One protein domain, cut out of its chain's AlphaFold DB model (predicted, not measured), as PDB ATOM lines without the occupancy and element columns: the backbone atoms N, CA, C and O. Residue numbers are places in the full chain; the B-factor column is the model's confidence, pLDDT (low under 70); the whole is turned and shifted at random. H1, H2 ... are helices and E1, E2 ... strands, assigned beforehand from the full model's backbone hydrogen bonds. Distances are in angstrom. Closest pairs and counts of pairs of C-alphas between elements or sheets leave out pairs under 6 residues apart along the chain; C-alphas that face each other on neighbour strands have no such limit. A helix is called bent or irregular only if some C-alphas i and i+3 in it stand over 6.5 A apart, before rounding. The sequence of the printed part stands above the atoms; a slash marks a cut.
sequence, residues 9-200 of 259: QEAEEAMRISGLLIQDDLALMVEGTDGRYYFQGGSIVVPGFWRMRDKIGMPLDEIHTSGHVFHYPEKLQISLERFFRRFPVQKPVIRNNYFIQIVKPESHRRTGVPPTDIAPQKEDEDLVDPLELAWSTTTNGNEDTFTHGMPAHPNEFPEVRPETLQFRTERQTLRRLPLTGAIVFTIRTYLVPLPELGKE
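What this domain is: This is residues 9 to 200 of the 259 residues of the protein "Mannosyl transferase" of Moniliophthora roreri (strain MCA 2997) (UniProt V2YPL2). A long sheet of five strands, curled like part of a barrel, runs through the domain, with H1 lying across one face over E2. The hairpin of H3 and H4 sits by the end of the sheet where E1 turns into E2; long loops with H5 and H6 lie toward the other end, where E3 ends and E4 begins. The printed part has 192 residues, with named elements in the order H1 E1 E2 H2 H3 H4 E3 H5 H6 E4 E5 H7. The sheet's order is E2 E1 E5 E4 E3, antiparallel throughout, and the class is mixed, helices and strands. The whole is compact, with a radius of gyration of the C-alphas of 18.4 A and spans of 52 by 40 by 36 A.

How they stand to each other: H1, residues 9 to 21, is on the strongly twisted sheet at a height over the sheet of 7.7 A. It lies over E2, residues 37 to 43, and runs across the strands, at 67 degrees to E2 on the local plane; their closest C-alphas, of Gly 19 and Ser 43, are 5.6 A apart. E1, residues 25 to 31, and E2 form a hairpin, with N 28 and O 41 at 2.7 A. H2, residues 52 to 55, only grazes the sheet. H3, residues 60 to 66, and H4, residues 72 to 85, form a helical hairpin: they touch at a shallow tilt of 19 degrees, opposite ways, closest at the C-alphas of Asp 61 and Gln 77, 6.3 A. H4 is irregular, with C-alphas 75 and 78 at 7.4 A. E3, residues 93 to 102, is an edge strand. H5, residues 122 to 128, is not on the sheet; H6, residues 137 to 140, only grazes it. E4, residues 165 to 176, pairs with E3, N 168 and O 99 at 2.9 A. E5, residues 183 to 193, forms a hairpin with E4, N 171 and O 188 at 2.8 A, and pairs with E1, N 27 and O 185 at 2.8 A. H7, residues 194 to 199, is on the opposite face from H1, over none of the strands, only just above the sheet's level at a height over the sheet of 4.3 A. Every O i to N i+4 pair is within hydrogen-bond range in H1 and H3, against 7 of 10 in H4, 1 of 2 in H7 and 1 of 3 in H5, where 2 of 4 O i to N i+3 pairs are; H2 and H6 are too short for an O i to N i+4 pair.

Where its parts are: H1 begins at C-alpha 9 (166.129, -68.412, 20.718) and measures 18.3 A. E3 measures 29.0 A, E4 35.2 A and E5 32.2 A. H7 ends at C-alpha 199 (147.277, -92.988, 57.326).

The domain as a whole: The C-alphas farthest apart, of Thr 33 and Ser 107, are 53.2 A apart. The printed part has no cut. The links E3 to H5 and H6 to E4 are long. The pLDDT is under 70 at residues 67, 70, 107 to 127 and 149 to 157.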
ATOM      1  N   GLN A   9     167.568 -68.167  20.837       96.31
ATOM      2  CA  GLN A   9     166.129 -68.412  20.718       96.31
ATOM      3  C   GLN A   9     165.827 -69.896  20.495       96.31
ATOM      4  O   GLN A   9     164.889 -70.438  21.068       96.31
ATOM      5  N   GLU A  10     166.635 -70.570  19.675       96.19
ATOM      6  CA  GLU A  10     166.489 -72.004  19.450       96.19
ATOM      7  C   GLU A  10     166.821 -72.817  20.713       96.19
ATOM      8  O   GLU A  10     166.131 -73.791  21.020       96.19
ATOM      9  N   ALA A  11     167.843 -72.410  21.471       93.06
ATOM     10  CA  ALA A  11     168.202 -73.055  22.732       93.06
ATOM     11  C   ALA A  11     167.124 -72.866  23.818       93.06
ATOM     12  O   ALA A  11     166.770 -73.827  24.505       93.06
ATOM     13  N   GLU A  12     166.572 -71.658  23.950       94.50
ATOM     14  CA  GLU A  12     165.462 -71.350  24.859       94.50
ATOM     15  C   GLU A  12     164.209 -72.147  24.495       94.50
ATOM     16  O   GLU A  12     163.592 -72.762  25.365       94.50
ATOM     17  N   GLU A  13     163.875 -72.217  23.207       96.56
ATOM     18  CA  GLU A  13     162.742 -72.998  22.716       96.56
ATOM     19  C   GLU A  13     162.917 -74.494  23.008       96.56
ATOM     20  O   GLU A  13     161.986 -75.153  23.480       96.56
ATOM     21  N   ALA A  14     164.122 -75.037  22.816       94.69
ATOM     22  CA  ALA A  14     164.422 -76.422  23.165       94.69
ATOM     23  C   ALA A  14     164.254 -76.691  24.673       94.69
ATOM     24  O   ALA A  14     163.700 -77.727  25.056       94.69
ATOM     25  N   MET A  15     164.685 -75.763  25.536       95.06
ATOM     26  CA  MET A  15     164.490 -75.874  26.985       95.06
ATOM     27  C   MET A  15     163.019 -75.764  27.383       95.06
ATOM     28  O   MET A  15     162.563 -76.555  28.211       95.06
ATOM     29  N   ARG A  16     162.263 -74.856  26.759       95.94
ATOM     30  CA  ARG A  16     160.819 -74.704  26.971       95.94
ATOM     31  C   ARG A  16     160.068 -75.974  26.591       95.94
ATOM     32  O   ARG A  16     159.291 -76.481  27.393       95.94
ATOM     33  N   ILE A  17     160.328 -76.524  25.404       97.12
ATOM     34  CA  ILE A  17     159.738 -77.798  24.968       97.12
ATOM     35  C   ILE A  17     160.096 -78.907  25.962       97.12
ATOM     36  O   ILE A  17     159.220 -79.657  26.382       97.12
ATOM     37  N   SER A  18     161.362 -78.991  26.382       95.94
ATOM     38  CA  SER A  18     161.810 -80.014  27.334       95.94
ATOM     39  C   SER A  18     161.068 -79.924  28.671       95.94
ATOM     40  O   SER A  18     160.600 -80.949  29.162       95.94
ATOM     41  N   GLY A  19     160.915 -78.716  29.224       95.50
ATOM     42  CA  GLY A  19     160.176 -78.477  30.466       95.50
ATOM     43  C   GLY A  19     158.672 -78.732  30.345       95.50
ATOM     44  O   GLY A  19     158.058 -79.187  31.297       95.50
ATOM     45  N   LEU A  20     158.073 -78.520  29.169       95.88
ATOM     46  CA  LEU A  20     156.653 -78.809  28.924       95.88
ATOM     47  C   LEU A  20     156.347 -80.299  28.703       95.88
ATOM     48  O   LEU A  20     155.200 -80.721  28.845       95.88
ATOM     49  N   LEU A  21     157.344 -81.102  28.321       97.00
ATOM     50  CA  LEU A  21     157.169 -82.532  28.037       97.00
ATOM     51  C   LEU A  21     157.226 -83.422  29.284       97.00
ATOM     52  O   LEU A  21     156.799 -84.578  29.232       97.00
ATOM     53  N   ILE A  22     157.775 -82.919  30.386       95.50
ATOM     54  CA  ILE A  22     157.913 -83.650  31.648       95.50
ATOM     55  C   ILE A  22     157.407 -82.784  32.802       95.50
ATOM     56  O   ILE A  22     157.158 -81.604  32.629       95.50
ATOM     57  N   GLN A  23     157.242 -83.366  33.989       95.38
ATOM     58  CA  GLN A  23     156.824 -82.598  35.177       95.38
ATOM     59  C   GLN A  23     158.006 -82.308  36.115       95.38
ATOM     60  O   GLN A  23     157.803 -81.876  37.244       95.38
ATOM     61  N   ASP A  24     159.224 -82.650  35.696       96.75
ATOM     62  CA  ASP A  24     160.434 -82.420  36.473       96.75
ATOM     63  C   ASP A  24     160.994 -81.045  36.106       96.75
ATOM     64  O   ASP A  24     161.084 -80.718  34.921       96.75
ATOM     65  N   ASP A  25     161.478 -80.302  37.097       97.56
ATOM     66  CA  ASP A  25     162.377 -79.184  36.823       97.56
ATOM     67  C   ASP A  25     163.684 -79.718  36.215       97.56
ATOM     68  O   ASP A  25     164.165 -80.802  36.571       97.56
ATOM     69  N   LEU A  26     164.280 -78.945  35.311       97.50
ATOM     70  CA  LEU A  26     165.489 -79.291  34.569       97.50
ATOM     71  C   LEU A  26     166.594 -78.274  34.831       97.50
ATOM     72  O   LEU A  26     166.430 -77.092  34.550       97.50
ATOM     73  N   ALA A  27     167.763 -78.745  35.256       97.12
ATOM     74  CA  ALA A  27     168.988 -77.956  35.288       97.12
ATOM     75  C   ALA A  27     170.085 -78.613  34.442       97.12
ATOM     76  O   ALA A  27     170.351 -79.811  34.549       97.12
ATOM     77  N   LEU A  28     170.735 -77.818  33.600       96.69
ATOM     78  CA  LEU A  28     171.871 -78.207  32.780       96.69
ATOM     79  C   LEU A  28     173.154 -77.675  33.398       96.69
ATOM     80  O   LEU A  28     173.367 -76.465  33.509       96.69
ATOM     81  N   MET A  29     174.027 -78.608  33.753       95.88
ATOM     82  CA  MET A  29     175.361 -78.323  34.251       95.88
ATOM     83  C   MET A  29     176.381 -78.610  33.151       95.88
ATOM     84  O   MET A  29     176.446 -79.734  32.649       95.88
ATOM     85  N   VAL A  30     177.194 -77.627  32.786       94.69
ATOM     86  CA  VAL A  30     178.213 -77.755  31.734       94.69
ATOM     87  C   VAL A  30     179.598 -77.620  32.352       94.69
ATOM     88  O   VAL A  30     179.814 -76.778  33.221       94.69
ATOM     89  N   GLU A  31     180.525 -78.474  31.929       93.56
ATOM     90  CA  GLU A  31     181.918 -78.416  32.368       93.56
ATOM     91  C   GLU A  31     182.618 -77.196  31.749       93.56
ATOM     92  O   GLU A  31     182.595 -77.008  30.533       93.56
ATOM     93  N   GLY A  32     183.208 -76.356  32.596       92.00
ATOM     94  CA  GLY A  32     184.035 -75.223  32.206       92.00
ATOM     95  C   GLY A  32     185.467 -75.637  31.863       92.00
ATOM     96  O   GLY A  32     185.877 -76.786  32.030       92.00
ATOM     97  N   THR A  33     186.269 -74.673  31.413       91.81
ATOM     98  CA  THR A  33     187.686 -74.887  31.059       91.81
ATOM     99  C   THR A  33     188.584 -75.182  32.266       91.81
ATOM    100  O   THR A  33     189.701 -75.668  32.101       91.81
ATOM    101  N   ASP A  34     188.093 -74.916  33.473       90.31
ATOM    102  CA  ASP A  34     188.731 -75.195  34.762       90.31
ATOM    103  C   ASP A  34     188.349 -76.574  35.342       90.31
ATOM    104  O   ASP A  34     188.803 -76.940  36.428       90.31
ATOM    105  N   GLY A  35     187.516 -77.348  34.634       86.31
ATOM    106  CA  GLY A  35     187.024 -78.654  35.074       86.31
ATOM    107  C   GLY A  35     185.913 -78.598  36.130       86.31
ATOM    108  O   GLY A  35     185.547 -79.642  36.681       86.31
ATOM    109  N   ARG A  36     185.371 -77.409  36.442       89.31
ATOM    110  CA  ARG A  36     184.187 -77.247  37.302       89.31
ATOM    111  C   ARG A  36     182.916 -77.313  36.464       89.31
ATOM    112  O   ARG A  36     182.915 -76.988  35.284       89.31
ATOM    113  N   TYR A  37     181.817 -77.733  37.080       92.06
ATOM    114  CA  TYR A  37     180.508 -77.773  36.428       92.06
ATOM    115  C   TYR A  37     179.699 -76.541  36.817       92.06
ATOM    116  O   TYR A  37     179.480 -76.298  38.004       92.06
ATOM    117  N   TYR A  38     179.226 -75.807  35.816       95.44
ATOM    118  CA  TYR A  38     178.477 -74.563  35.960       95.44
ATOM    119  C   TYR A  38     177.021 -74.764  35.571       95.44
ATOM    120  O   TYR A  38     176.742 -75.432  34.574       95.44
ATOM    121  N   PHE A  39     176.095 -74.170  36.317       96.75
ATOM    122  CA  PHE A  39     174.686 -74.144  35.936       96.75
ATOM    123  C   PHE A  39     174.509 -73.170  34.769       96.75
ATOM    124  O   PHE A  39     174.712 -71.975  34.943       96.75
ATOM    125  N   GLN A  40     174.199 -73.666  33.571       95.25
ATOM    126  CA  GLN A  40     174.245 -72.871  32.327       95.25
ATOM    127  C   GLN A  40     172.897 -72.763  31.607       95.25
ATOM    128  O   GLN A  40     172.751 -71.974  30.683       95.25
ATOM    129  N   GLY A  41     171.895 -73.529  32.025       95.50
ATOM    130  CA  GLY A  41     170.553 -73.441  31.459       95.50
ATOM    131  C   GLY A  41     169.590 -74.338  32.211       95.50
ATOM    132  O   GLY A  41     170.011 -75.276  32.880       95.50
ATOM    133  N   GLY A  42     168.296 -74.064  32.125       95.94
ATOM    134  CA  GLY A  42     167.306 -74.833  32.862       95.94
ATOM    135  C   GLY A  42     165.879 -74.396  32.580       95.94
ATOM    136  O   GLY A  42     165.644 -73.360  31.965       95.94
ATOM    137  N   SER A  43     164.941 -75.222  33.024       96.75
ATOM    138  CA  SER A  43     163.522 -74.914  33.141       96.75
ATOM    139  C   SER A  43     163.155 -75.243  34.585       96.75
ATOM    140  O   SER A  43     163.052 -76.415  34.939       96.75
ATOM    141  N   ILE A  44     163.120 -74.213  35.431       95.88
ATOM    142  CA  ILE A  44     162.898 -74.318  36.877       95.88
ATOM    143  C   ILE A  44     161.612 -73.561  37.186       95.88
ATOM    144  O   ILE A  44     161.608 -72.332  37.161       95.88
ATOM    145  N   VAL A  45     160.528 -74.296  37.400       93.12
ATOM    146  CA  VAL A  45     159.165 -73.764  37.530       93.12
ATOM    147  C   VAL A  45     158.577 -74.085  38.900       93.12
ATOM    148  O   VAL A  45     157.735 -73.340  39.386       93.12
ATOM    149  N   VAL A  46     159.035 -75.164  39.542       93.56
ATOM    150  CA  VAL A  46     158.587 -75.574  40.879       93.56
ATOM    151  C   VAL A  46     159.763 -75.681  41.855       93.56
ATOM    152  O   VAL A  46     159.956 -76.740  42.461       93.56
ATOM    153  N   PRO A  47     160.585 -74.630  42.047       91.00
ATOM    154  CA  PRO A  47     161.713 -74.689  42.966       91.00
ATOM    155  C   PRO A  47     161.280 -74.903  44.425       91.00
ATOM    156  O   PRO A  47     160.179 -74.558  44.842       91.00
ATOM    157  N   GLY A  48     162.179 -75.473  45.233       84.19
ATOM    158  CA  GLY A  48     161.950 -75.631  46.671       84.19
ATOM    159  C   GLY A  48     162.203 -74.340  47.458       84.19
ATOM    160  O   GLY A  48     161.285 -73.754  48.017       84.19
ATOM    161  N   PHE A  49     163.465 -73.916  47.521       83.69
ATOM    162  CA  PHE A  49     163.927 -72.770  48.320       83.69
ATOM    163  C   PHE A  49     165.097 -72.046  47.633       83.69
ATOM    164  O   PHE A  49     166.124 -71.774  48.245       83.69
ATOM    165  N   TRP A  50     165.001 -71.822  46.321       89.12
ATOM    166  CA  TRP A  50     166.009 -71.100  45.535       89.12
ATOM    167  C   TRP A  50     165.410 -70.607  44.216       89.12
ATOM    168  O   TRP A  50     164.466 -71.207  43.716       89.12
ATOM    169  N   ARG A  51     165.976 -69.556  43.615       91.69
ATOM    170  CA  ARG A  51     165.570 -69.080  42.283       91.69
ATOM    171  C   ARG A  51     166.674 -69.344  41.269       91.69
ATOM    172  O   ARG A  51     167.853 -69.151  41.570       91.69
ATOM    173  N   MET A  52     166.307 -69.706  40.038       93.25
ATOM    174  CA  MET A  52     167.276 -69.876  38.946       93.25
ATOM    175  C   MET A  52     168.111 -68.611  38.726       93.25
ATOM    176  O   MET A  52     169.328 -68.712  38.598       93.25
ATOM    177  N   ARG A  53     167.482 -67.428  38.773       92.19
ATOM    178  CA  ARG A  53     168.158 -66.130  38.596       92.19
ATOM    179  C   ARG A  53     169.285 -65.871  39.599       92.19
ATOM    180  O   ARG A  53     170.225 -65.159  39.272       92.19
ATOM    181  N   ASP A  54     169.214 -66.480  40.782       91.50
ATOM    182  CA  ASP A  54     170.228 -66.313  41.826       91.50
ATOM    183  C   ASP A  54     171.425 -67.248  41.639       91.50
ATOM    184  O   ASP A  54     172.443 -67.061  42.298       91.50
ATOM    185  N   LYS A  55     171.278 -68.303  40.827       93.00
ATOM    186  CA  LYS A  55     172.236 -69.418  40.732       93.00
ATOM    187  C   LYS A  55     172.790 -69.629  39.325       93.00
ATOM    188  O   LYS A  55     173.809 -70.300  39.173       93.00
ATOM    189  N   ILE A  56     172.118 -69.123  38.294       95.69
ATOM    190  CA  ILE A  56     172.534 -69.287  36.900       95.69
ATOM    191  C   ILE A  56     173.932 -68.690  36.689       95.69
ATOM    192  O   ILE A  56     174.252 -67.616  37.190       95.69
ATOM    193  N   GLY A  57     174.789 -69.423  35.987       95.62
ATOM    194  CA  GLY A  57     176.191 -69.079  35.775       95.62
ATOM    195  C   GLY A  57     177.132 -69.477  36.914       95.62
ATOM    196  O   GLY A  57     178.342 -69.452  36.701       95.62
ATOM    197  N   MET A  58     176.632 -69.886  38.085       95.50
ATOM    198  CA  MET A  58     177.491 -70.288  39.203       95.50
ATOM    199  C   MET A  58     178.035 -71.717  39.035       95.50
ATOM    200  O   MET A  58     177.347 -72.598  38.496       95.50
ATOM    201  N   PRO A  59     179.251 -71.987  39.534       93.06
ATOM    202  CA  PRO A  59     179.773 -73.338  39.672       93.06
ATOM    203  C   PRO A  59     179.070 -74.090  40.810       93.06
ATOM    204  O   PRO A  59     178.578 -73.501  41.774       93.06
ATOM    205  N   LEU A  60     179.034 -75.417  40.706       87.56
ATOM    206  CA  LEU A  60     178.301 -76.288  41.625       87.56
ATOM    207  C   LEU A  60     178.633 -76.038  43.105       87.56
ATOM    208  O   LEU A  60     177.729 -76.025  43.938       87.56
ATOM    209  N   ASP A  61     179.904 -75.858  43.448       84.25
ATOM    210  CA  ASP A  61     180.346 -75.636  44.824       84.25
ATOM    211  C   ASP A  61     179.872 -74.292  45.390       84.25
ATOM    212  O   ASP A  61     179.451 -74.214  46.549       84.25
ATOM    213  N   GLU A  62     179.820 -73.257  44.556       87.81
ATOM    214  CA  GLU A  62     179.310 -71.944  44.940       87.81
ATOM    215  C   GLU A  62     177.788 -71.946  45.106       87.81
ATOM    216  O   GLU A  62     177.275 -71.344  46.049       87.81
ATOM    217  N   ILE A  63     177.053 -72.698  44.275       87.19
ATOM    218  CA  ILE A  63     175.599 -72.883  44.430       87.19
ATOM    219  C   ILE A  63     175.270 -73.435  45.823       87.19
ATOM    220  O   ILE A  63     174.347 -72.955  46.482       87.19
ATOM    221  N   HIS A  64     176.037 -74.421  46.295       81.44
ATOM    222  CA  HIS A  64     175.796 -75.051  47.593       81.44
ATOM    223  C   HIS A  64     176.307 -74.208  48.766       81.44
ATOM    224  O   HIS A  64     175.656 -74.160  49.810       81.44
ATOM    225  N   THR A  65     177.432 -73.511  48.596       80.75
ATOM    226  CA  THR A  65     177.996 -72.641  49.638       80.75
ATOM    227  C   THR A  65     177.129 -71.398  49.853       80.75
ATOM    228  O   THR A  65     176.757 -71.096  50.984       80.75
ATOM    229  N   SER A  66     176.712 -70.730  48.770       75.00
ATOM    230  CA  SER A  66     175.748 -69.614  48.816       75.00
ATOM    231  C   SER A  66     174.350 -70.058  49.251       75.00
ATOM    232  O   SER A  66     173.549 -69.255  49.716       75.00
ATOM    233  N   GLY A  67     174.037 -71.345  49.086       64.12
ATOM    234  CA  GLY A  67     172.827 -71.972  49.601       64.12
ATOM    235  C   GLY A  67     172.894 -72.330  51.090       64.12
ATOM    236  O   GLY A  67     171.955 -72.947  51.589       64.12
ATOM    237  N   HIS A  68     173.994 -72.009  51.785       72.25
ATOM    238  CA  HIS A  68     174.241 -72.359  53.187       72.25
ATOM    239  C   HIS A  68     173.999 -73.845  53.504       72.25
ATOM    240  O   HIS A  68     173.519 -74.201  54.582       72.25
ATOM    241  N   VAL A  69     174.332 -74.734  52.561       72.06
ATOM    242  CA  VAL A  69     174.199 -76.178  52.770       72.06
ATOM    243  C   VAL A  69     175.147 -76.607  53.888       72.06
ATOM    244  O   VAL A  69     176.366 -76.442  53.801       72.06
ATOM    245  N   PHE A  70     174.574 -77.173  54.950       69.25
ATOM    246  CA  PHE A  70     175.302 -77.544  56.159       69.25
ATOM    247  C   PHE A  70     176.465 -78.506  55.860       69.25
ATOM    248  O   PHE A  70     176.288 -79.529  55.197       69.25
ATOM    249  N   HIS A  71     177.656 -78.177  56.371       72.56
ATOM    250  CA  HIS A  71     178.917 -78.908  56.171       72.56
ATOM    251  C   HIS A  71     179.393 -79.082  54.718       72.56
ATOM    252  O   HIS A  71     180.181 -79.996  54.431       72.56
ATOM    253  N   TYR A  72     178.916 -78.264  53.775       75.62
ATOM    254  CA  TYR A  72     179.297 -78.440  52.377       75.62
ATOM    255  C   TYR A  72     180.812 -78.298  52.141       75.62
ATOM    256  O   TYR A  72     181.395 -79.263  51.627       75.62
ATOM    257  N   PRO A  73     181.476 -77.198  52.555       73.38
ATOM    258  CA  PRO A  73     182.910 -77.027  52.316       73.38
ATOM    259  C   PRO A  73     183.759 -78.095  53.014       73.38
ATOM    260  O   PRO A  73     184.738 -78.585  52.455       73.38
ATOM    261  N   GLU A  74     183.375 -78.509  54.226       76.75
ATOM    262  CA  GLU A  74     184.216 -79.370  55.061       76.75
ATOM    263  C   GLU A  74     184.065 -80.861  54.745       76.75
ATOM    264  O   GLU A  74     185.014 -81.625  54.928       76.75
ATOM    265  N   LYS A  75     182.876 -81.310  54.311       76.31
ATOM    266  CA  LYS A  75     182.568 -82.747  54.174       76.31
ATOM    267  C   LYS A  75     182.120 -83.178  52.784       76.31
ATOM    268  O   LYS A  75     182.289 -84.349  52.446       76.31
ATOM    269  N   LEU A  76     181.536 -82.285  51.984       77.88
ATOM    270  CA  LEU A  76     180.853 -82.679  50.745       77.88
ATOM    271  C   LEU A  76     181.584 -82.231  49.480       77.88
ATOM    272  O   LEU A  76     181.637 -83.008  48.525       77.88
ATOM    273  N   GLN A  77     182.177 -81.036  49.484       80.75
ATOM    274  CA  GLN A  77     182.729 -80.390  48.291       80.75
ATOM    275  C   GLN A  77     183.698 -81.297  47.516       80.75
ATOM    276  O   GLN A  77     183.419 -81.673  46.379       80.75
ATOM    277  N   ILE A  78     184.786 -81.747  48.150       79.06
ATOM    278  CA  ILE A  78     185.834 -82.550  47.489       79.06
ATOM    279  C   ILE A  78     185.273 -83.862  46.913       79.06
ATOM    280  O   ILE A  78     185.675 -84.310  45.837       79.06
ATOM    281  N   SER A  79     184.366 -84.514  47.646       83.00
ATOM    282  CA  SER A  79     183.751 -85.771  47.208       83.00
ATOM    283  C   SER A  79     182.857 -85.549  45.989       83.00
ATOM    284  O   SER A  79     182.959 -86.287  45.006       83.00
ATOM    285  N   LEU A  80     182.031 -84.498  46.022       83.12
ATOM    286  CA  LEU A  80     181.123 -84.152  44.936       83.12
ATOM    287  C   LEU A  80     181.885 -83.719  43.685       83.12
ATOM    288  O   LEU A  80     181.619 -84.256  42.615       83.12
ATOM    289  N   GLU A  81     182.886 -82.848  43.797       81.69
ATOM    290  CA  GLU A  81     183.726 -82.448  42.659       81.69
ATOM    291  C   GLU A  81     184.366 -83.667  41.970       81.69
ATOM    292  O   GLU A  81     184.312 -83.821  40.745       81.69
ATOM    293  N   ARG A  82     184.918 -84.604  42.756       84.00
ATOM    294  CA  ARG A  82     185.482 -85.857  42.223       84.00
ATOM    295  C   ARG A  82     184.422 -86.738  41.571       84.00
ATOM    296  O   ARG A  82     184.708 -87.345  40.534       84.00
ATOM    297  N   PHE A  83     183.243 -86.836  42.183       86.62
ATOM    298  CA  PHE A  83     182.112 -87.591  41.658       86.62
ATOM    299  C   PHE A  83     181.684 -87.042  40.295       86.62
ATOM    300  O   PHE A  83     181.660 -87.798  39.327       86.62
ATOM    301  N   PHE A  84     181.440 -85.733  40.200       84.12
ATOM    302  CA  PHE A  84     180.968 -85.082  38.983       84.12
ATOM    303  C   PHE A  84     181.968 -85.193  37.841       84.12
ATOM    304  O   PHE A  84     181.565 -85.531  36.735       84.12
ATOM    305  N   ARG A  85     183.273 -85.051  38.103       81.69
ATOM    306  CA  ARG A  85     184.306 -85.252  37.074       81.69
ATOM    307  C   ARG A  85     184.310 -86.681  36.518       81.69
ATOM    308  O   ARG A  85     184.436 -86.886  35.311       81.69
ATOM    309  N   ARG A  86     184.134 -87.686  37.381       87.50
ATOM    310  CA  ARG A  86     184.169 -89.116  37.013       87.50
ATOM    311  C   ARG A  86     182.805 -89.694  36.632       87.50
ATOM    312  O   ARG A  86     182.717 -90.899  36.402       87.50
ATOM    313  N   PHE A  87     181.757 -88.876  36.583       90.12
ATOM    314  CA  PHE A  87     180.388 -89.351  36.456       90.12
ATOM    315  C   PHE A  87     180.137 -90.018  35.090       90.12
ATOM    316  O   PHE A  87     180.174 -89.346  34.064       90.12
ATOM    317  N   PRO A  88     179.912 -91.340  35.007       91.81
ATOM    318  CA  PRO A  88     179.859 -92.015  33.718       91.81
ATOM    319  C   PRO A  88     178.498 -91.827  33.036       91.81
ATOM    320  O   PRO A  88     177.453 -91.817  33.678       91.81
ATOM    321  N   VAL A  89     178.503 -91.791  31.702       93.06
ATOM    322  CA  VAL A  89     177.291 -91.667  30.866       93.06
ATOM    323  C   VAL A  89     176.259 -92.769  31.147       93.06
ATOM    324  O   VAL A  89     175.057 -92.515  31.154       93.06
ATOM    325  N   GLN A  90     176.718 -93.998  31.390       92.25
ATOM    326  CA  GLN A  90     175.849 -95.180  31.447       92.25
ATOM    327  C   GLN A  90     175.161 -95.404  32.799       92.25
ATOM    328  O   GLN A  90     174.295 -96.270  32.900       92.25
ATOM    329  N   LYS A  91     175.542 -94.671  33.851       92.81
ATOM    330  CA  LYS A  91     175.050 -94.921  35.210       92.81
ATOM    331  C   LYS A  91     174.415 -93.654  35.783       92.81
ATOM    332  O   LYS A  91     175.121 -92.897  36.446       92.81
ATOM    333  N   PRO A  92     173.113 -93.406  35.544       92.00
ATOM    334  CA  PRO A  92     172.431 -92.290  36.185       92.00
ATOM    335  C   PRO A  92     172.437 -92.469  37.706       92.00
ATOM    336  O   PRO A  92     172.416 -93.593  38.215       92.00
ATOM    337  N   VAL A  93     172.459 -91.354  38.428       94.56
ATOM    338  CA  VAL A  93     172.323 -91.341  39.888       94.56
ATOM    339  C   VAL A  93     170.949 -90.820  40.249       94.56
ATOM    340  O   VAL A  93     170.462 -89.871  39.643       94.56
ATOM    341  N   ILE A  94     170.332 -91.459  41.238       95.00
ATOM    342  CA  ILE A  94     169.063 -91.041  41.817       95.00
ATOM    343  C   ILE A  94     169.307 -90.794  43.300       95.00
ATOM    344  O   ILE A  94     169.941 -91.609  43.972       95.00
ATOM    345  N   ARG A  95     168.790 -89.681  43.804       93.44
ATOM    346  CA  ARG A  95     168.701 -89.386  45.234       93.44
ATOM    347  C   ARG A  95     167.321 -88.825  45.541       93.44
ATOM    348  O   ARG A  95     166.627 -88.362  44.641       93.44
ATOM    349  N   ASN A  96     166.953 -88.835  46.814       93.00
ATOM    350  CA  ASN A  96     165.781 -88.111  47.284       93.00
ATOM    351  C   ASN A  96     166.230 -86.967  48.190       93.00
ATOM    352  O   ASN A  96     167.203 -87.092  48.939       93.00
ATOM    353  N   ASN A  97     165.524 -85.854  48.103       90.56
ATOM    354  CA  ASN A  97     165.555 -84.781  49.082       90.56
ATOM    355  C   ASN A  97     164.124 -84.575  49.577       90.56
ATOM    356  O   ASN A  97     163.183 -84.856  48.844       90.56
ATOM    357  N   TYR A  98     163.945 -84.114  50.807       93.38
ATOM    358  CA  TYR A  98     162.613 -83.808  51.312       93.38
ATOM    359  C   TYR A  98     162.654 -82.693  52.345       93.38
ATOM    360  O   TYR A  98     163.686 -82.461  52.980       93.38
ATOM    361  N   PHE A  99     161.534 -82.011  52.518       91.38
ATOM    362  CA  PHE A  99     161.297 -81.038  53.574       91.38
ATOM    363  C   PHE A  99     159.790 -80.888  53.797       91.38
ATOM    364  O   PHE A  99     158.983 -81.452  53.057       91.38
ATOM    365  N   ILE A 100     159.412 -80.167  54.848       93.31
ATOM    366  CA  ILE A 100     158.013 -79.839  55.106       93.31
ATOM    367  C   ILE A 100     157.747 -78.447  54.547       93.31
ATOM    368  O   ILE A 100     158.470 -77.507  54.867       93.31
ATOM    369  N   GLN A 101     156.734 -78.347  53.695       92.62
ATOM    370  CA  GLN A 101     156.242 -77.097  53.134       92.62
ATOM    371  C   GLN A 101     154.956 -76.719  53.866       92.62
ATOM    372  O   GLN A 101     154.044 -77.540  53.995       92.62
ATOM    373  N   ILE A 102     154.894 -75.483  54.350       91.56
ATOM    374  CA  ILE A 102     153.685 -74.919  54.942       91.56
ATOM    375  C   ILE A 102     152.937 -74.208  53.818       91.56
ATOM    376  O   ILE A 102     153.551 -73.497  53.029       91.56
ATOM    377  N   VAL A 103     151.631 -74.429  53.728       90.62
ATOM    378  CA  VAL A 103     150.764 -73.867  52.684       90.62
ATOM    379  C   VAL A 103     149.586 -73.132  53.310       90.62
ATOM    380  O   VAL A 103     149.198 -73.416  54.444       90.62
ATOM    381  N   LYS A 104     148.963 -72.215  52.566       86.19
ATOM    382  CA  LYS A 104     147.784 -71.482  53.046       86.19
ATOM    383  C   LYS A 104     146.639 -72.432  53.431       86.19
ATOM    384  O   LYS A 104     146.453 -73.441  52.745       86.19
ATOM    385  N   PRO A 105     145.843 -72.130  54.471       82.38
ATOM    386  CA  PRO A 105     144.642 -72.893  54.802       82.38
ATOM    387  C   PRO A 105     143.652 -72.989  53.639       82.38
ATOM    388  O   PRO A 105     143.539 -72.067  52.836       82.38
ATOM    389  N   GLU A 106     142.863 -74.062  53.597       71.94
ATOM    390  CA  GLU A 106     141.855 -74.272  52.548       71.94
ATOM    391  C   GLU A 106     140.792 -73.165  52.490       71.94
ATOM    392  O   GLU A 106     140.324 -72.831  51.411       71.94
ATOM    393  N   SER A 107     140.491 -72.502  53.612       65.81
ATOM    394  CA  SER A 107     139.607 -71.326  53.641       65.81
ATOM    395  C   SER A 107     140.077 -70.164  52.756       65.81
ATOM    396  O   SER A 107     139.277 -69.293  52.425       65.81
ATOM    397  N   HIS A 108     141.354 -70.155  52.368       59.00
ATOM    398  CA  HIS A 108     141.951 -69.170  51.469       59.00
ATOM    399  C   HIS A 108     142.065 -69.683  50.019       59.00
ATOM    400  O   HIS A 108     142.476 -68.932  49.145       59.00
ATOM    401  N   ARG A 109     141.681 -70.939  49.738       61.22
ATOM    402  CA  ARG A 109     141.735 -71.575  48.410       61.22
ATOM    403  C   ARG A 109     140.323 -71.614  47.818       61.22
ATOM    404  O   ARG A 109     139.467 -72.351  48.303       61.22
ATOM    405  N   ARG A 110     140.024 -70.829  46.778       53.97
ATOM    406  CA  ARG A 110     138.709 -70.921  46.112       53.97
ATOM    407  C   ARG A 110     138.613 -72.211  45.287       53.97
ATOM    408  O   ARG A 110     139.499 -72.539  44.508       53.97
ATOM    409  N   THR A 111     137.484 -72.908  45.383       44.53
ATOM    410  CA  THR A 111     137.135 -74.003  44.470       44.53
ATOM    411  C   THR A 111     136.473 -73.445  43.206       44.53
ATOM    412  O   THR A 111     135.282 -73.147  43.215       44.53
ATOM    413  N   GLY A 112     137.245 -73.333  42.120       48.91
ATOM    414  CA  GLY A 112     136.749 -73.374  40.739       48.91
ATOM    415  C   GLY A 112     136.215 -72.076  40.122       48.91
ATOM    416  O   GLY A 112     135.027 -71.816  40.217       48.91
ATOM    417  N   VAL A 113     137.071 -71.359  39.379       43.75
ATOM    418  CA  VAL A 113     136.798 -70.652  38.100       43.75
ATOM    419  C   VAL A 113     138.158 -70.490  37.383       43.75
ATOM    420  O   VAL A 113     139.119 -70.134  38.062       43.75
ATOM    421  N   PRO A 114     138.302 -70.746  36.064       40.62
ATOM    422  CA  PRO A 114     139.561 -70.504  35.356       40.62
ATOM    423  C   PRO A 114     139.734 -69.003  35.054       40.62
ATOM    424  O   PRO A 114     138.796 -68.406  34.515       40.62
ATOM    425  N   PRO A 115     140.898 -68.384  35.324       48.81
ATOM    426  CA  PRO A 115     141.153 -67.004  34.918       48.81
ATOM    427  C   PRO A 115     141.355 -66.913  33.397       48.81
ATOM    428  O   PRO A 115     142.225 -67.573  32.830       48.81
ATOM    429  N   THR A 116     140.540 -66.102  32.725       50.38
ATOM    430  CA  THR A 116     140.709 -65.713  31.316       50.38
ATOM    431  C   THR A 116     141.585 -64.460  31.207       50.38
ATOM    432  O   THR A 116     141.259 -63.458  31.835       50.38
ATOM    433  N   ASP A 117     142.639 -64.520  30.386       45.16
ATOM    434  CA  ASP A 117     143.385 -63.437  29.703       45.16
ATOM    435  C   ASP A 117     143.660 -62.092  30.424       45.16
ATOM    436  O   ASP A 117     143.841 -61.062  29.772       45.16
ATOM    437  N   ILE A 118     143.773 -62.065  31.754       43.53
ATOM    438  CA  ILE A 118     144.204 -60.885  32.526       43.53
ATOM    439  C   ILE A 118     145.353 -61.301  33.452       43.53
ATOM    440  O   ILE A 118     145.337 -62.402  33.996       43.53
ATOM    441  N   ALA A 119     146.370 -60.440  33.602       48.72
ATOM    442  CA  ALA A 119     147.471 -60.668  34.540       48.72
ATOM    443  C   ALA A 119     146.902 -60.990  35.936       48.72
ATOM    444  O   ALA A 119     146.061 -60.219  36.411       48.72
ATOM    445  N   PRO A 120     147.310 -62.107  36.567       48.03
ATOM    446  CA  PRO A 120     146.659 -62.596  37.772       48.03
ATOM    447  C   PRO A 120     146.770 -61.556  38.886       48.03
ATOM    448  O   PRO A 120     147.853 -61.060  39.197       48.03
ATOM    449  N   GLN A 121     145.632 -61.192  39.475       53.03
ATOM    450  CA  GLN A 121     145.635 -60.492  40.754       53.03
ATOM    451  C   GLN A 121     146.086 -61.477  41.845       53.03
ATOM    452  O   GLN A 121     146.034 -62.689  41.654       53.03
ATOM    453  N   LYS A 122     146.484 -60.989  43.027       53.84
ATOM    454  CA  LYS A 122     146.897 -61.850  44.161       53.84
ATOM    455  C   LYS A 122     145.843 -62.917  44.526       53.84
ATOM    456  O   LYS A 122     146.177 -63.966  45.060       53.84
ATOM    457  N   GLU A 123     144.573 -62.644  44.230       52.41
ATOM    458  CA  GLU A 123     143.435 -63.552  44.427       52.41
ATOM    459  C   GLU A 123     143.338 -64.657  43.350       52.41
ATOM    460  O   GLU A 123     142.789 -65.724  43.621       52.41
ATOM    461  N   ASP A 124     143.898 -64.436  42.154       58.41
ATOM    462  CA  ASP A 124     143.960 -65.416  41.061       58.41
ATOM    463  C   ASP A 124     145.121 -66.408  41.241       58.41
ATOM    464  O   ASP A 124     145.025 -67.560  40.821       58.41
ATOM    465  N   GLU A 125     146.208 -66.001  41.903       61.28
ATOM    466  CA  GLU A 125     147.337 -66.896  42.204       61.28
ATOM    467  C   GLU A 125     146.914 -68.061  43.111       61.28
ATOM    468  O   GLU A 125     147.254 -69.210  42.835       61.28
ATOM    469  N   ASP A 126     146.087 -67.797  44.128       66.12
ATOM    470  CA  ASP A 126     145.591 -68.823  45.063       66.12
ATOM    471  C   ASP A 126     144.603 -69.810  44.414       66.12
ATOM    472  O   ASP A 126     144.395 -70.918  44.916       66.12
ATOM    473  N   LEU A 127     144.003 -69.425  43.283       67.06
ATOM    474  CA  LEU A 127     143.189 -70.300  42.439       67.06
ATOM    475  C   LEU A 127     144.048 -71.218  41.562       67.06
ATOM    476  O   LEU A 127     143.683 -72.374  41.340       67.06
ATOM    477  N   VAL A 128     145.154 -70.692  41.033       76.19
ATOM    478  CA  VAL A 128     146.020 -71.390  40.073       76.19
ATOM    479  C   VAL A 128     147.007 -72.321  40.778       76.19
ATOM    480  O   VAL A 128     147.231 -73.433  40.302       76.19
ATOM    481  N   ASP A 129     147.557 -71.902  41.920       83.81
ATOM    482  CA  ASP A 129     148.535 -72.664  42.698       83.81
ATOM    483  C   ASP A 129     148.141 -72.789  44.186       83.81
ATOM    484  O   ASP A 129     148.824 -72.291  45.085       83.81
ATOM    485  N   PRO A 130     147.037 -73.495  44.493       82.56
ATOM    486  CA  PRO A 130     146.488 -73.579  45.850       82.56
ATOM    487  C   PRO A 130     147.405 -74.292  46.857       82.56
ATOM    488  O   PRO A 130     147.196 -74.198  48.069       82.56
ATOM    489  N   LEU A 131     148.387 -75.057  46.373       87.25
ATOM    490  CA  LEU A 131     149.379 -75.753  47.196       87.25
ATOM    491  C   LEU A 131     150.722 -75.024  47.233       87.25
ATOM    492  O   LEU A 131     151.663 -75.545  47.828       87.25
ATOM    493  N   GLU A 132     150.811 -73.851  46.609       88.75
ATOM    494  CA  GLU A 132     152.049 -73.100  46.442       88.75
ATOM    495  C   GLU A 132     153.207 -73.984  45.921       88.75
ATOM    496  O   GLU A 132     154.317 -74.018  46.465       88.75
ATOM    497  N   LEU A 133     152.908 -74.815  44.923       89.31
ATOM    498  CA  LEU A 133     153.836 -75.740  44.292       89.31
ATOM    499  C   LEU A 133     154.908 -75.003  43.478       89.31
ATOM    500  O   LEU A 133     156.069 -75.425  43.518       89.31
ATOM    501  N   ALA A 134     154.521 -73.949  42.752       89.56
ATOM    502  CA  ALA A 134     155.415 -73.129  41.941       89.56
ATOM    503  C   ALA A 134     156.318 -72.276  42.834       89.56
ATOM    504  O   ALA A 134     157.541 -72.351  42.736       89.56
ATOM    505  N   TRP A 135     155.727 -71.535  43.774       89.31
ATOM    506  CA  TRP A 135     156.486 -70.794  44.775       89.31
ATOM    507  C   TRP A 135     155.770 -70.769  46.124       89.31
ATOM    508  O   TRP A 135     154.722 -70.138  46.274       89.31
ATOM    509  N   SER A 136     156.370 -71.404  47.138       88.31
ATOM    510  CA  SER A 136     155.818 -71.397  48.496       88.31
ATOM    511  C   SER A 136     156.030 -70.064  49.189       88.31
ATOM    512  O   SER A 136     156.971 -69.897  49.963       88.31
ATOM    513  N   THR A 137     155.127 -69.119  48.943       86.31
ATOM    514  CA  THR A 137     155.120 -67.822  49.627       86.31
ATOM    515  C   THR A 137     154.967 -67.990  51.136       86.31
ATOM    516  O   THR A 137     155.593 -67.264  51.901       86.31
ATOM    517  N   THR A 138     154.198 -68.981  51.588       85.31
ATOM    518  CA  THR A 138     154.005 -69.239  53.020       85.31
ATOM    519  C   THR A 138     155.297 -69.717  53.696       85.31
ATOM    520  O   THR A 138     155.551 -69.366  54.846       85.31
ATOM    521  N   THR A 139     156.144 -70.480  52.992       81.69
ATOM    522  CA  THR A 139     157.410 -70.995  53.547       81.69
ATOM    523  C   THR A 139     158.591 -70.051  53.293       81.69
ATOM    524  O   THR A 139     159.412 -69.832  54.183       81.69
ATOM    525  N   ASN A 140     158.685 -69.487  52.088       82.69
ATOM    526  CA  ASN A 140     159.842 -68.726  51.607       82.69
ATOM    527  C   ASN A 140     159.622 -67.202  51.620       82.69
ATOM    528  O   ASN A 140     160.588 -66.452  51.472       82.69
ATOM    529  N   GLY A 141     158.379 -66.738  51.777       82.81
ATOM    530  CA  GLY A 141     157.959 -65.354  51.548       82.81
ATOM    531  C   GLY A 141     157.850 -64.973  50.084       82.81
ATOM    532  O   GLY A 141     157.915 -65.820  49.199       82.81
ATOM    533  N   ASN A 142     157.674 -63.678  49.823       84.00
ATOM    534  CA  ASN A 142     157.526 -63.165  48.463       84.00
ATOM    535  C   ASN A 142     158.770 -63.470  47.599       84.00
ATOM    536  O   ASN A 142     159.904 -63.222  48.016       84.00
ATOM    537  N   GLU A 143     158.553 -63.997  46.387       87.19
ATOM    538  CA  GLU A 143     159.641 -64.384  45.483       87.19
ATOM    539  C   GLU A 143     160.532 -63.200  45.101       87.19
ATOM    540  O   GLU A 143     161.747 -63.360  45.034       87.19
ATOM    541  N   ASP A 144     159.985 -62.001  44.896       85.75
ATOM    542  CA  ASP A 144     160.756 -60.836  44.461       85.75
ATOM    543  C   ASP A 144     161.743 -60.357  45.520       85.75
ATOM    544  O   ASP A 144     162.858 -59.951  45.187       85.75
ATOM    545  N   THR A 145     161.373 -60.473  46.794       84.75
ATOM    546  CA  THR A 145     162.208 -60.069  47.932       84.75
ATOM    547  C   THR A 145     162.958 -61.236  48.576       84.75
ATOM    548  O   THR A 145     163.702 -61.028  49.538       84.75
ATOM    549  N   PHE A 146     162.814 -62.453  48.037       84.62
ATOM    550  CA  PHE A 146     163.443 -63.654  48.576       84.62
ATOM    551  C   PHE A 146     164.957 -63.491  48.734       84.62
ATOM    552  O   PHE A 146     165.670 -63.091  47.805       84.62
ATOM    553  N   THR A 147     165.435 -63.866  49.921       79.31
ATOM    554  CA  THR A 147     166.850 -63.955  50.270       79.31
ATOM    555  C   THR A 147     167.112 -65.330  50.867       79.31
ATOM    556  O   THR A 147     166.513 -65.709  51.872       79.31
ATOM    557  N   HIS A 148     168.014 -66.084  50.241       74.56
ATOM    558  CA  HIS A 148     168.298 -67.459  50.639       74.56
ATOM    559  C   HIS A 148     168.747 -67.546  52.104       74.56
ATOM    560  O   HIS A 148     169.666 -66.843  52.516       74.56
ATOM    561  N   GLY A 149     168.127 -68.438  52.879       65.25
ATOM    562  CA  GLY A 149     168.482 -68.672  54.283       65.25
ATOM    563  C   GLY A 149     168.002 -67.601  55.269       65.25
ATOM    564  O   GLY A 149     168.284 -67.730  56.457       65.25
ATOM    565  N   MET A 150     167.268 -66.582  54.810       61.94
ATOM    566  CA  MET A 150     166.683 -65.551  55.667       61.94
ATOM    567  C   MET A 150     165.154 -65.661  55.663       61.94
ATOM    568  O   MET A 150     164.559 -65.776  54.591       61.94
ATOM    569  N   PRO A 151     164.489 -65.609  56.831       57.47
ATOM    570  CA  PRO A 151     163.035 -65.576  56.882       57.47
ATOM    571  C   PRO A 151     162.529 -64.259  56.286       57.47
ATOM    572  O   PRO A 151     162.930 -63.176  56.711       57.47
ATOM    573  N   ALA A 152     161.629 -64.351  55.311       55.44
ATOM    574  CA  ALA A 152     161.064 -63.185  54.635       55.44
ATOM    575  C   ALA A 152     160.111 -62.360  55.518       55.44
ATOM    576  O   ALA A 152     159.958 -61.159  55.303       55.44
ATOM    577  N   HIS A 153     159.498 -62.991  56.526       62.22
ATOM    578  CA  HIS A 153     158.561 -62.359  57.451       62.22
ATOM    579  C   HIS A 153     158.924 -62.712  58.902       62.22
ATOM    580  O   HIS A 153     158.383 -63.661  59.458       62.22
ATOM    581  N   PRO A 154     159.829 -61.967  59.559       57.41
ATOM    582  CA  PRO A 154     160.237 -62.276  60.932       57.41
ATOM    583  C   PRO A 154     159.104 -62.133  61.969       57.41
ATOM    584  O   PRO A 154     159.239 -62.648  63.075       57.41
ATOM    585  N   ASN A 155     158.005 -61.451  61.620       54.38
ATOM    586  CA  ASN A 155     156.901 -61.122  62.531       54.38
ATOM    587  C   ASN A 155     155.546 -61.738  62.138       54.38
ATOM    588  O   ASN A 155     154.579 -61.573  62.880       54.38
ATOM    589  N   GLU A 156     155.454 -62.421  60.996       62.59
ATOM    590  CA  GLU A 156     154.239 -63.132  60.583       62.59
ATOM    591  C   GLU A 156     154.570 -64.616  60.490       62.59
ATOM    592  O   GLU A 156     155.303 -65.051  59.605       62.59
ATOM    593  N   PHE A 157     154.049 -65.386  61.440       67.00
ATOM    594  CA  PHE A 157     154.193 -66.834  61.427       67.00
ATOM    595  C   PHE A 157     153.009 -67.446  60.682       67.00
ATOM    596  O   PHE A 157     151.864 -67.058  60.938       67.00
ATOM    597  N   PRO A 158     153.258 -68.395  59.770       76.75
ATOM    598  CA  PRO A 158     152.182 -69.053  59.056       76.75
ATOM    599  C   PRO A 158     151.322 -69.865  60.026       76.75
ATOM    600  O   PRO A 158     151.793 -70.368  61.046       76.75
ATOM    601  N   GLU A 159     150.038 -70.015  59.709       85.31
ATOM    602  CA  GLU A 159     149.139 -70.822  60.528       85.31
ATOM    603  C   GLU A 159     149.462 -72.314  60.342       85.31
ATOM    604  O   GLU A 159     149.118 -72.929  59.327       85.31
ATOM    605  N   VAL A 160     150.121 -72.911  61.334       91.81
ATOM    606  CA  VAL A 160     150.563 -74.306  61.262       91.81
ATOM    607  C   VAL A 160     149.537 -75.242  61.887       91.81
ATOM    608  O   VAL A 160     149.289 -75.219  63.090       91.81
ATOM    609  N   ARG A 161     148.948 -76.094  61.050       94.62
ATOM    610  CA  ARG A 161     148.032 -77.186  61.399       94.62
ATOM    611  C   ARG A 161     148.357 -78.393  60.523       94.62
ATOM    612  O   ARG A 161     148.950 -78.203  59.463       94.62
ATOM    613  N   PRO A 162     147.973 -79.623  60.896       95.50
ATOM    614  CA  PRO A 162     148.239 -80.788  60.057       95.50
ATOM    615  C   PRO A 162     147.790 -80.604  58.597       95.50
ATOM    616  O   PRO A 162     148.522 -80.952  57.679       95.50
ATOM    617  N   GLU A 163     146.647 -79.962  58.365       93.62
ATOM    618  CA  GLU A 163     146.073 -79.726  57.034       93.62
ATOM    619  C   GLU A 163     146.873 -78.710  56.199       93.62
ATOM    620  O   GLU A 163     146.813 -78.728  54.967       93.62
ATOM    621  N   THR A 164     147.642 -77.834  56.853       93.06
ATOM    622  CA  THR A 164     148.515 -76.850  56.195       93.06
ATOM    623  C   THR A 164     149.943 -77.349  56.002       93.06
ATOM    624  O   THR A 164     150.759 -76.635  55.427       93.06
ATOM    625  N   LEU A 165     150.260 -78.577  56.423       95.19
ATOM    626  CA  LEU A 165     151.578 -79.182  56.246       95.19
ATOM    627  C   LEU A 165     151.589 -80.151  55.062       95.19
ATOM    628  O   LEU A 165     150.819 -81.109  54.999       95.19
ATOM    629  N   GLN A 166     152.513 -79.921  54.131       95.19
ATOM    630  CA  GLN A 166     152.802 -80.806  53.009       95.19
ATOM    631  C   GLN A 166     154.187 -81.419  53.192       95.19
ATOM    632  O   GLN A 166     155.178 -80.719  53.399       95.19
ATOM    633  N   PHE A 167     154.290 -82.736  53.063       96.06
ATOM    634  CA  PHE A 167     155.572 -83.392  52.872       96.06
ATOM    635  C   PHE A 167     155.985 -83.241  51.417       96.06
ATOM    636  O   PHE A 167     155.429 -83.881  50.519       96.06
ATOM    637  N   ARG A 168     156.966 -82.373  51.196       95.44
ATOM    638  CA  ARG A 168     157.545 -82.132  49.889       95.44
ATOM    639  C   ARG A 168     158.752 -83.030  49.704       95.44
ATOM    640  O   ARG A 168     159.739 -82.907  50.428       95.44
ATOM    641  N   THR A 169     158.691 -83.923  48.725       95.31
ATOM    642  CA  THR A 169     159.814 -84.793  48.361       95.31
ATOM    643  C   THR A 169     160.204 -84.589  46.910       95.31
ATOM    644  O   THR A 169     159.365 -84.455  46.026       95.31
ATOM    645  N   GLU A 170     161.503 -84.599  46.667       96.19
ATOM    646  CA  GLU A 170     162.119 -84.378  45.373       96.19
ATOM    647  C   GLU A 170     162.892 -85.632  44.988       96.19
ATOM    648  O   GLU A 170     163.925 -85.951  45.591       96.19
ATOM    649  N   ARG A 171     162.406 -86.343  43.971       96.62
ATOM    650  CA  ARG A 171     163.168 -87.412  43.332       96.62
ATOM    651  C   ARG A 171     164.101 -86.775  42.317       96.62
ATOM    652  O   ARG A 171     163.695 -86.350  41.240       96.62
ATOM    653  N   GLN A 172     165.364 -86.729  42.688       96.62
ATOM    654  CA  GLN A 172     166.409 -86.019  41.982       96.62
ATOM    655  C   GLN A 172     167.230 -87.000  41.149       96.62
ATOM    656  O   GLN A 172     167.726 -87.998  41.682       96.62
ATOM    657  N   THR A 173     167.392 -86.729  39.855       96.38
ATOM    658  CA  THR A 173     168.204 -87.572  38.968       96.38
ATOM    659  C   THR A 173     169.327 -86.790  38.313       96.38
ATOM    660  O   THR A 173     169.143 -85.653  37.903       96.38
ATOM    661  N   LEU A 174     170.503 -87.403  38.213       96.25
ATOM    662  CA  LEU A 174     171.645 -86.875  37.478       96.25
ATOM    663  C   LEU A 174     171.940 -87.809  36.313       96.25
ATOM    664  O   LEU A 174     172.030 -89.027  36.502       96.25
ATOM    665  N   ARG A 175     172.131 -87.250  35.117       96.06
ATOM    666  CA  ARG A 175     172.534 -88.006  33.927       96.06
ATOM    667  C   ARG A 175     173.513 -87.212  33.072       96.06
ATOM    668  O   ARG A 175     173.205 -86.106  32.644       96.06
ATOM    669  N   ARG A 176     174.677 -87.800  32.785       96.00
ATOM    670  CA  ARG A 176     175.650 -87.227  31.849       96.00
ATOM    671  C   ARG A 176     175.224 -87.509  30.407       96.00
ATOM    672  O   ARG A 176     174.945 -88.657  30.055       96.00
ATOM    673  N   LEU A 177     175.196 -86.473  29.576       94.75
ATOM    674  CA  LEU A 177     174.883 -86.564  28.155       94.75
ATOM    675  C   LEU A 177     176.094 -87.098  27.370       94.75
ATOM    676  O   LEU A 177     177.211 -86.618  27.568       94.75
ATOM    677  N   PRO A 178     175.898 -88.069  26.459       92.94
ATOM    678  CA  PRO A 178     176.993 -88.769  25.785       92.94
ATOM    679  C   PRO A 178     177.822 -87.892  24.843       92.94
ATOM    680  O   PRO A 178     179.002 -88.164  24.660       92.94
ATOM    681  N   LEU A 179     177.208 -86.883  24.217       91.62
ATOM    682  CA  LEU A 179     177.871 -86.063  23.197       91.62
ATOM    683  C   LEU A 179     178.580 -84.844  23.787       91.62
ATOM    684  O   LEU A 179     179.674 -84.510  23.350       91.62
ATOM    685  N   THR A 180     177.956 -84.178  24.758       91.62
ATOM    686  CA  THR A 180     178.448 -82.909  25.315       91.62
ATOM    687  C   THR A 180     179.196 -83.079  26.631       91.62
ATOM    688  O   THR A 180     179.886 -82.161  27.051       91.62
ATOM    689  N   GLY A 181     179.014 -84.201  27.337       92.31
ATOM    690  CA  GLY A 181     179.491 -84.358  28.715       92.31
ATOM    691  C   GLY A 181     178.713 -83.531  29.748       92.31
ATOM    692  O   GLY A 181     178.912 -83.732  30.946       92.31
ATOM    693  N   ALA A 182     177.786 -82.669  29.312       94.44
ATOM    694  CA  ALA A 182     176.908 -81.910  30.193       94.44
ATOM    695  C   ALA A 182     176.056 -82.850  31.051       94.44
ATOM    696  O   ALA A 182     175.741 -83.976  30.657       94.44
ATOM    697  N   ILE A 183     175.670 -82.388  32.230       96.06
ATOM    698  CA  ILE A 183     174.881 -83.157  33.182       96.06
ATOM    699  C   ILE A 183     173.498 -82.543  33.263       96.06
ATOM    700  O   ILE A 183     173.345 -81.376  33.613       96.06
ATOM    701  N   VAL A 184     172.496 -83.358  32.956       96.50
ATOM    702  CA  VAL A 184     171.097 -83.034  33.209       96.50
ATOM    703  C   VAL A 184     170.788 -83.435  34.641       96.50
ATOM    704  O   VAL A 184     170.970 -84.598  35.020       96.50
ATOM    705  N   PHE A 185     170.333 -82.469  35.421       96.88
ATOM    706  CA  PHE A 185     169.764 -82.657  36.739       96.88
ATOM    707  C   PHE A 185     168.250 -82.487  36.637       96.88
ATOM    708  O   PHE A 185     167.790 -81.412  36.260       96.88
ATOM    709  N   THR A 186     167.489 -83.541  36.928       97.38
ATOM    710  CA  THR A 186     166.024 -83.463  36.985       97.38
ATOM    711  C   THR A 186     165.557 -83.482  38.430       97.38
ATOM    712  O   THR A 186     166.114 -84.220  39.251       97.38
ATOM    713  N   ILE A 187     164.548 -82.676  38.749       97.12
ATOM    714  CA  ILE A 187     163.984 -82.563  40.092       97.12
ATOM    715  C   ILE A 187     162.485 -82.811  39.984       97.12
ATOM    716  O   ILE A 187     161.713 -81.929  39.619       97.12
ATOM    717  N   ARG A 188     162.066 -84.038  40.295       97.06
ATOM    718  CA  ARG A 188     160.648 -84.379  40.325       97.06
ATOM    719  C   ARG A 188     160.070 -84.131  41.709       97.06
ATOM    720  O   ARG A 188     160.351 -84.897  42.631       97.06
ATOM    721  N   THR A 189     159.238 -83.106  41.824       96.12
ATOM    722  CA  THR A 189     158.564 -82.733  43.070       96.12
ATOM    723  C   THR A 189     157.264 -83.513  43.265       96.12
ATOM    724  O   THR A 189     156.469 -83.673  42.340       96.12
ATOM    725  N   TYR A 190     157.042 -83.976  44.493       95.25
ATOM    726  CA  TYR A 190     155.774 -84.508  44.981       95.25
ATOM    727  C   TYR A 190     155.385 -83.766  46.259       95.25
ATOM    728  O   TYR A 190     156.239 -83.535  47.118       95.25
ATOM    729  N   LEU A 191     154.098 -83.452  46.394       94.19
ATOM    730  CA  LEU A 191     153.496 -82.943  47.622       94.19
ATOM    731  C   LEU A 191     152.519 -83.986  48.152       94.19
ATOM    732  O   LEU A 191     151.669 -84.476  47.406       94.19
ATOM    733  N   VAL A 192     152.654 -84.332  49.429       95.62
ATOM    734  CA  VAL A 192     151.722 -85.222  50.123       95.62
ATOM    735  C   VAL A 192     151.228 -84.520  51.387       95.62
ATOM    736  O   VAL A 192     152.061 -84.184  52.233       95.62
ATOM    737  N   PRO A 193     149.911 -84.313  51.561       95.88
ATOM    738  CA  PRO A 193     149.381 -83.729  52.785       95.88
ATOM    739  C   PRO A 193     149.757 -84.571  54.003       95.88
ATOM    740  O   PRO A 193     149.667 -85.802  53.969       95.88
ATOM    741  N   LEU A 194     150.137 -83.917  55.101       97.12
ATOM    742  CA  LEU A 194     150.478 -84.607  56.341       97.12
ATOM    743  C   LEU A 194     149.357 -85.550  56.829       97.12
ATOM    744  O   LEU A 194     149.692 -86.658  57.252       97.12
ATOM    745  N   PRO A 195     148.053 -85.211  56.707       96.81
ATOM    746  CA  PRO A 195     146.993 -86.130  57.099       96.81
ATOM    747  C   PRO A 195     146.924 -87.410  56.265       96.81
ATOM    748  O   PRO A 195     146.554 -88.459  56.784       96.81
ATOM    749  N   GLU A 196     147.318 -87.362  54.989       96.31
ATOM    750  CA  GLU A 196     147.421 -88.569  54.162       96.31
ATOM    751  C   GLU A 196     148.628 -89.419  54.572       96.31
ATOM    752  O   GLU A 196     148.511 -90.638  54.682       96.31
ATOM    753  N   LEU A 197     149.763 -88.793  54.908       94.50
ATOM    754  CA  LEU A 197     150.906 -89.519  55.475       94.50
ATOM    755  C   LEU A 197     150.592 -90.168  56.826       94.50
ATOM    756  O   LEU A 197     151.106 -91.249  57.111       94.50
ATOM    757  N   GLY A 198     149.739 -89.537  57.641       95.19
ATOM    758  CA  GLY A 198     149.248 -90.074  58.914       95.19
ATOM    759  C   GLY A 198     148.580 -91.448  58.782       95.19
ATOM    760  O   GLY A 198     148.652 -92.270  59.699       95.19
ATOM    761  N   LYS A 199     147.979 -91.729  57.620       94.19
ATOM    762  CA  LYS A 199     147.277 -92.988  57.326       94.19
ATOM    763  C   LYS A 199     148.218 -94.107  56.874       94.19
ATOM    764  O   LYS A 199     147.863 -95.281  56.984       94.19
ATOM    765  N   GLU A 200     149.405 -93.772  56.372       93.31
ATOM    766  CA  GLU A 200     150.347 -94.751  55.831       93.31
ATOM    767  C   GLU A 200     151.038 -95.523  56.968       93.31
ATOM    768  O   GLU A 200     151.659 -94.947  57.867       93.31
TER     769      GLU A 200